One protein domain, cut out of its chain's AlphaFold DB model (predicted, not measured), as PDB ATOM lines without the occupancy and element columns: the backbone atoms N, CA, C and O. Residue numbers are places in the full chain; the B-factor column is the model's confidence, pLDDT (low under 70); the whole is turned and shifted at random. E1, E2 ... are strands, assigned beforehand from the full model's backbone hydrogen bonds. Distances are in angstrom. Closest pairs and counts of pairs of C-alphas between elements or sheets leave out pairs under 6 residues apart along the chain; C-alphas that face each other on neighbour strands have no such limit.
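Overview. This is residues 16 to 70 of the 229 residues of an uncharacterized protein of Leucobacter aridicollis (UniProt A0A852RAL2). A long hairpin, E3 and E4, makes the length of this domain; its tip, residues 58 to 63, sticks out free, and the short strands E1 and E2 extend the sheet beside the first part of E3. A long loop, residues 19 to 40, folds back on itself between the end of E1 and the start of E2. The 55 printed residues include no named helix and four named strands, in a twisted antiparallel sheet of order E1, E2, E3, E4. The class is all strand, though only 25 residues are in named elements. The whole is elongated, spanning 37 by 24 by 15 A, and only just compact, close to loose, with a radius of gyration of the C-alphas of 11.9 A.

Along the chain. E1, residues 16 to 18, begins at C-alpha 16 (131.884, 126.817, 143.778). E2 is residues 41 to 44. E3, residues 50 to 59, is 26.8 A long. E4, residues 62 to 69, is 22.6 A long and ends at C-alpha 69 (118.338, 126.893, 148.911).

Arrangement. The strands form a meander, each the antiparallel neighbour of the one before. In the hairpin E1 and E2, N 17 and O 42 are 2.8 A apart, within hydrogen-bond range. In the hairpin E2 and E3, N 41 and O 54 are within range at 2.9 A. In the hairpin E3 and E4, N 57 and O 64 are within range at 2.8 A. The edge strands E1 and E4 are apart. From edge to edge the strands' lines turn by 78 degrees.

Size, cuts and confidence. The C-alphas farthest apart, of Ala 47 and Glu 60, are 38.7 A apart. The link E1 to E2 is long, with 22 residues; within it, residues 24 to 25 pair antiparallel with 20 to 21 and with 31 to 32. The printed part has no cut, and no printed residue is under 70 in pLDDT.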
ATOM      1  N   PRO A  16     132.392 128.139 144.112       90.25
ATOM      2  CA  PRO A  16     131.884 126.817 143.778       90.25
ATOM      3  C   PRO A  16     132.771 125.715 144.369       90.25
ATOM      4  O   PRO A  16     133.978 125.668 144.117       90.25
ATOM      5  N   LYS A  17     132.170 124.759 145.076       89.81
ATOM      6  CA  LYS A  17     132.858 123.587 145.630       89.81
ATOM      7  C   LYS A  17     132.126 122.306 145.246       89.81
ATOM      8  O   LYS A  17     130.922 122.201 145.473       89.81
ATOM      9  N   PRO A  18     132.814 121.304 144.665       90.94
ATOM     10  CA  PRO A  18     132.208 119.999 144.446       90.94
ATOM     11  C   PRO A  18     131.673 119.449 145.764       90.94
ATOM     12  O   PRO A  18     132.400 119.406 146.755       90.94
ATOM     13  N   TRP A  19     130.425 118.992 145.758       91.19
ATOM     14  CA  TRP A  19     129.783 118.503 146.976       91.19
ATOM     15  C   TRP A  19     130.391 117.198 147.496       91.19
ATOM     16  O   TRP A  19     130.265 116.868 148.673       91.19
ATOM     17  N   VAL A  20     131.048 116.446 146.605       91.69
ATOM     18  CA  VAL A  20     131.759 115.212 146.930       91.69
ATOM     19  C   VAL A  20     133.262 115.421 146.800       91.69
ATOM     20  O   VAL A  20     133.760 115.746 145.721       91.69
ATOM     21  N   LYS A  21     133.994 115.138 147.880       91.31
ATOM     22  CA  LYS A  21     135.457 115.140 147.919       91.31
ATOM     23  C   LYS A  21     135.960 113.878 148.609       91.31
ATOM     24  O   LYS A  21     135.504 113.534 149.693       91.31
ATOM     25  N   ASP A  22     136.873 113.165 147.951       92.38
ATOM     26  CA  ASP A  22     137.489 111.936 148.472       92.38
ATOM     27  C   ASP A  22     136.466 110.880 148.960       92.38
ATOM     28  O   ASP A  22     136.695 110.153 149.923       92.38
ATOM     29  N   GLY A  23     135.314 110.793 148.279       91.56
ATOM     30  CA  GLY A  23     134.233 109.854 148.603       91.56
ATOM     31  C   GLY A  23     133.332 110.275 149.772       91.56
ATOM     32  O   GLY A  23     132.497 109.478 150.200       91.56
ATOM     33  N   ILE A  24     133.476 111.503 150.272       92.69
ATOM     34  CA  ILE A  24     132.632 112.106 151.308       92.69
ATOM     35  C   ILE A  24     131.769 113.198 150.670       92.69
ATOM     36  O   ILE A  24     132.293 114.046 149.955       92.69
ATOM     37  N   ALA A  25     130.458 113.144 150.899       91.56
ATOM     38  CA  ALA A  25     129.467 114.114 150.446       91.56
ATOM     39  C   ALA A  25     129.064 115.057 151.586       91.56
ATOM     40  O   ALA A  25     128.903 114.592 152.717       91.56
ATOM     41  N   GLY A  26     128.819 116.328 151.259       83.06
ATOM     42  CA  GLY A  26     128.363 117.351 152.203       83.06
ATOM     43  C   GLY A  26     129.504 118.059 152.931       83.06
ATOM     44  O   GLY A  26     130.394 117.404 153.474       83.06
ATOM     45  N   ASN A  27     129.456 119.396 152.965       75.56
ATOM     46  CA  ASN A  27     130.378 120.215 153.759       75.56
ATOM     47  C   ASN A  27     129.965 120.270 155.239       75.56
ATOM     48  O   ASN A  27     130.771 119.939 156.108       75.56
ATOM     49  N   ASP A  28     128.709 120.625 155.521       73.00
ATOM     50  CA  ASP A  28     128.224 120.813 156.899       73.00
ATOM     51  C   ASP A  28     127.850 119.494 157.598       73.00
ATOM     52  O   ASP A  28     128.058 119.334 158.801       73.00
ATOM     53  N   GLU A  29     127.344 118.518 156.837       81.12
ATOM     54  CA  GLU A  29     126.986 117.180 157.328       81.12
ATOM     55  C   GLU A  29     127.702 116.083 156.520       81.12
ATOM     56  O   GLU A  29     127.086 115.404 155.688       81.12
ATOM     57  N   PRO A  30     129.019 115.898 156.734       87.31
ATOM     58  CA  PRO A  30     129.818 114.974 155.944       87.31
ATOM     59  C   PRO A  30     129.379 113.524 156.157       87.31
ATOM     60  O   PRO A  30     129.334 113.008 157.278       87.31
ATOM     61  N   ARG A  31     129.117 112.826 155.053       93.75
ATOM     62  CA  ARG A  31     128.743 111.405 155.029       93.75
ATOM     63  C   ARG A  31     129.376 110.677 153.842       93.75
ATOM     64  O   ARG A  31     129.768 111.328 152.879       93.75
ATOM     65  N   PRO A  32     129.455 109.336 153.842       95.81
ATOM     66  CA  PRO A  32     129.856 108.598 152.648       95.81
ATOM     67  C   PRO A  32     128.993 108.979 151.438       95.81
ATOM     68  O   PRO A  32     127.763 109.063 151.543       95.81
ATOM     69  N   ALA A  33     129.648 109.216 150.304       93.50
ATOM     70  CA  ALA A  33     128.980 109.601 149.074       93.50
ATOM     71  C   ALA A  33     128.195 108.427 148.471       93.50
ATOM     72  O   ALA A  33     128.639 107.277 148.449       93.50
ATOM     73  N   SER A  34     127.028 108.749 147.939       93.44
ATOM     74  CA  SER A  34     126.181 107.912 147.102       93.44
ATOM     75  C   SER A  34     126.264 108.384 145.649       93.44
ATOM     76  O   SER A  34     126.810 109.449 145.361       93.44
ATOM     77  N   ALA A  35     125.730 107.597 144.715       90.88
ATOM     78  CA  ALA A  35     125.764 107.951 143.296       90.88
ATOM     79  C   ALA A  35     125.066 109.296 143.009       90.88
ATOM     80  O   ALA A  35     125.572 110.076 142.206       90.88
ATOM     81  N   ASP A  36     123.974 109.590 143.719       88.25
ATOM     82  CA  ASP A  36     123.155 110.796 143.529       88.25
ATOM     83  C   ASP A  36     123.821 112.088 144.038       88.25
ATOM     84  O   ASP A  36     123.280 113.183 143.845       88.25
ATOM     85  N   ASP A  37     124.970 111.974 144.710       90.25
ATOM     86  CA  ASP A  37     125.707 113.111 145.268       90.25
ATOM     87  C   ASP A  37     126.705 113.705 144.262       90.25
ATOM     88  O   ASP A  37     127.040 114.888 144.334       90.25
ATOM     89  N   TYR A  38     127.177 112.903 143.303       90.88
ATOM     90  CA  TYR A  38     128.153 113.346 142.311       90.88
ATOM     91  C   TYR A  38     127.518 114.291 141.285       90.88
ATOM     92  O   TYR A  38     126.427 114.048 140.777       90.88
ATOM     93  N   GLY A  39     128.235 115.367 140.947       90.38
ATOM     94  CA  GLY A  39     127.756 116.410 140.031       90.38
ATOM     95  C   GLY A  39     126.991 117.551 140.711       90.38
ATOM     96  O   GLY A  39     126.604 118.497 140.030       90.38
ATOM     97  N   ARG A  40     126.813 117.493 142.038       94.69
ATOM     98  CA  ARG A  40     126.352 118.625 142.852       94.69
ATOM     99  C   ARG A  40     127.508 119.557 143.205       94.69
ATOM    100  O   ARG A  40     128.639 119.105 143.410       94.69
ATOM    101  N   VAL A  41     127.208 120.849 143.280       94.56
ATOM    102  CA  VAL A  41     128.154 121.922 143.602       94.56
ATOM    103  C   VAL A  41     127.535 122.837 144.650       94.56
ATOM    104  O   VAL A  41     126.444 123.360 144.426       94.56
ATOM    105  N   ASP A  42     128.234 123.032 145.761       92.31
ATOM    106  CA  ASP A  42     127.917 124.057 146.753       92.31
ATOM    107  C   ASP A  42     128.476 125.404 146.300       92.31
ATOM    108  O   ASP A  42     129.564 125.479 145.733       92.31
ATOM    109  N   PHE A  43     127.723 126.465 146.553       91.38
ATOM    110  CA  PHE A  43     128.131 127.847 146.368       91.38
ATOM    111  C   PHE A  43     128.196 128.515 147.738       91.38
ATOM    112  O   PHE A  43     127.161 128.830 148.335       91.38
ATOM    113  N   ASP A  44     129.419 128.715 148.220       88.31
ATOM    114  CA  ASP A  44     129.681 129.266 149.546       88.31
ATOM    115  C   ASP A  44     129.872 130.784 149.487       88.31
ATOM    116  O   ASP A  44     130.435 131.313 148.529       88.31
ATOM    117  N   ASN A  45     129.432 131.486 150.529       85.56
ATOM    118  CA  ASN A  45     129.766 132.896 150.730       85.56
ATOM    119  C   ASN A  45     131.189 133.068 151.299       85.56
ATOM    120  O   ASN A  45     131.871 132.097 151.628       85.56
ATOM    121  N   ASP A  46     131.623 134.316 151.485       82.62
ATOM    122  CA  ASP A  46     132.969 134.647 151.984       82.62
ATOM    123  C   ASP A  46     133.260 134.126 153.399       82.62
ATOM    124  O   ASP A  46     134.418 133.975 153.792       82.62
ATOM    125  N   ALA A  47     132.217 133.846 154.186       83.88
ATOM    126  CA  ALA A  47     132.353 133.228 155.502       83.88
ATOM    127  C   ALA A  47     132.510 131.698 155.422       83.88
ATOM    128  O   ALA A  47     132.661 131.047 156.457       83.88
ATOM    129  N   GLY A  48     132.479 131.122 154.216       83.31
ATOM    130  CA  GLY A  48     132.539 129.684 153.969       83.31
ATOM    131  C   GLY A  48     131.227 128.956 154.258       83.31
ATOM    132  O   GLY A  48     131.256 127.747 154.461       83.31
ATOM    133  N   ILE A  49     130.102 129.674 154.323       85.06
ATOM    134  CA  ILE A  49     128.777 129.089 154.556       85.06
ATOM    135  C   ILE A  49     128.131 128.793 153.204       85.06
ATOM    136  O   ILE A  49     128.042 129.688 152.360       85.06
ATOM    137  N   THR A  50     127.639 127.569 153.019       88.81
ATOM    138  CA  THR A  50     126.910 127.177 151.811       88.81
ATOM    139  C   THR A  50     125.570 127.896 151.722       88.81
ATOM    140  O   THR A  50     124.666 127.687 152.530       88.81
ATOM    141  N   GLU A  51     125.418 128.728 150.695       89.06
ATOM    142  CA  GLU A  51     124.168 129.438 150.426       89.06
ATOM    143  C   GLU A  51     123.244 128.600 149.536       89.06
ATOM    144  O   GLU A  51     122.021 128.591 149.717       89.06
ATOM    145  N   ARG A  52     123.815 127.907 148.545       91.19
ATOM    146  CA  ARG A  52     123.082 127.134 147.531       91.19
ATOM    147  C   ARG A  52     123.831 125.865 147.157       91.19
ATOM    148  O   ARG A  52     125.038 125.919 146.964       91.19
ATOM    149  N   THR A  53     123.100 124.782 146.910       93.06
ATOM    150  CA  THR A  53     123.634 123.586 146.240       93.06
ATOM    151  C   THR A  53     122.930 123.418 144.899       93.06
ATOM    152  O   THR A  53     121.703 123.366 144.843       93.06
ATOM    153  N   VAL A  54     123.688 123.332 143.804       94.75
ATOM    154  CA  VAL A  54     123.158 123.284 142.432       94.75
ATOM    155  C   VAL A  54     123.602 122.009 141.725       94.75
ATOM    156  O   VAL A  54     124.745 121.572 141.865       94.75
ATOM    157  N   TRP A  55     122.710 121.419 140.930       95.19
ATOM    158  CA  TRP A  55     123.052 120.334 140.012       95.19
ATOM    159  C   TRP A  55     122.129 120.294 138.799       95.19
ATOM    160  O   TRP A  55     121.025 120.837 138.803       95.19
ATOM    161  N   ALA A  56     122.593 119.625 137.748       95.19
ATOM    162  CA  ALA A  56     121.879 119.481 136.490       95.19
ATOM    163  C   ALA A  56     121.461 118.024 136.265       95.19
ATOM    164  O   ALA A  56     122.238 117.100 136.507       95.19
ATOM    165  N   ILE A  57     120.245 117.821 135.764       94.25
ATOM    166  CA  ILE A  57     119.694 116.512 135.417       94.25
ATOM    167  C   ILE A  57     119.310 116.539 133.931       94.25
ATOM    168  O   ILE A  57     118.450 117.339 133.550       94.25
ATOM    169  N   PRO A  58     119.908 115.689 133.076       93.38
ATOM    170  CA  PRO A  58     119.431 115.493 131.712       93.38
ATOM    171  C   PRO A  58     117.999 114.947 131.709       93.38
ATOM    172  O   PRO A  58     117.662 114.048 132.478       93.38
ATOM    173  N   THR A  59     117.166 115.470 130.822       95.56
ATOM    174  CA  THR A  59     115.774 115.056 130.604       95.56
ATOM    175  C   THR A  59     115.551 114.798 129.113       95.56
ATOM    176  O   THR A  59     116.410 115.135 128.299       95.56
ATOM    177  N   GLU A  60     114.413 114.210 128.734       95.88
ATOM    178  CA  GLU A  60     114.088 113.968 127.317       95.88
ATOM    179  C   GLU A  60     114.017 115.272 126.500       95.88
ATOM    180  O   GLU A  60     114.431 115.294 125.342       95.88
ATOM    181  N   ASP A  61     113.584 116.366 127.132       94.31
ATOM    182  CA  ASP A  61     113.344 117.662 126.486       94.31
ATOM    183  C   ASP A  61     114.469 118.693 126.715       94.31
ATOM    184  O   ASP A  61     114.359 119.840 126.280       94.31
ATOM    185  N   GLY A  62     115.556 118.327 127.409       93.94
ATOM    186  CA  GLY A  62     116.651 119.253 127.723       93.94
ATOM    187  C   GLY A  62     117.320 118.995 129.072       93.94
ATOM    188  O   GLY A  62     117.558 117.849 129.450       93.94
ATOM    189  N   ILE A  63     117.641 120.057 129.815       94.81
ATOM    190  CA  ILE A  63     118.339 119.989 131.110       94.81
ATOM    191  C   ILE A  63     117.477 120.641 132.194       94.81
ATOM    192  O   ILE A  63     117.058 121.786 132.052       94.81
ATOM    193  N   MET A  64     117.260 119.934 133.304       93.50
ATOM    194  CA  MET A  64     116.673 120.487 134.522       93.50
ATOM    195  C   MET A  64     117.789 120.893 135.483       93.50
ATOM    196  O   MET A  64     118.532 120.035 135.958       93.50
ATOM    197  N   ILE A  65     117.884 122.180 135.808       94.56
ATOM    198  CA  ILE A  65     118.727 122.659 136.908       94.56
ATOM    199  C   ILE A  65     117.912 122.596 138.199       94.56
ATOM    200  O   ILE A  65     116.801 123.123 138.262       94.56
ATOM    201  N   ARG A  66     118.447 121.935 139.224       94.06
ATOM    202  CA  ARG A  66     117.892 121.930 140.578       94.06
ATOM    203  C   ARG A  66     118.778 122.749 141.494       94.06
ATOM    204  O   ARG A  66     120.002 122.703 141.377       94.06
ATOM    205  N   VAL A  67     118.133 123.482 142.392       93.56
ATOM    206  CA  VAL A  67     118.801 124.311 143.386       93.56
ATOM    207  C   VAL A  67     118.163 124.060 144.740       93.56
ATOM    208  O   VAL A  67     116.985 124.362 144.931       93.56
ATOM    209  N   ASP A  68     118.954 123.548 145.675       91.88
ATOM    210  CA  ASP A  68     118.592 123.537 147.086       91.88
ATOM    211  C   ASP A  68     119.042 124.866 147.701       91.88
ATOM    212  O   ASP A  68     120.192 125.290 147.541       91.88
ATOM    213  N   SER A  69     118.105 125.562 148.349       89.50
ATOM    214  CA  SER A  69     118.338 126.893 148.911       89.50
ATOM    215  C   SER A  69     118.402 126.849 150.427       89.50
ATOM    216  O   SER A  69     117.441 126.430 151.067       89.50
ATOM    217  N   MET A  70     119.514 127.328 150.987       87.62
ATOM    218  CA  MET A  70     119.704 127.447 152.438       87.62
ATOM    219  C   MET A  70     119.280 128.824 152.973       87.62
ATOM    220  O   MET A  70     119.204 129.030 154.181       87.62
TER     221      MET A  70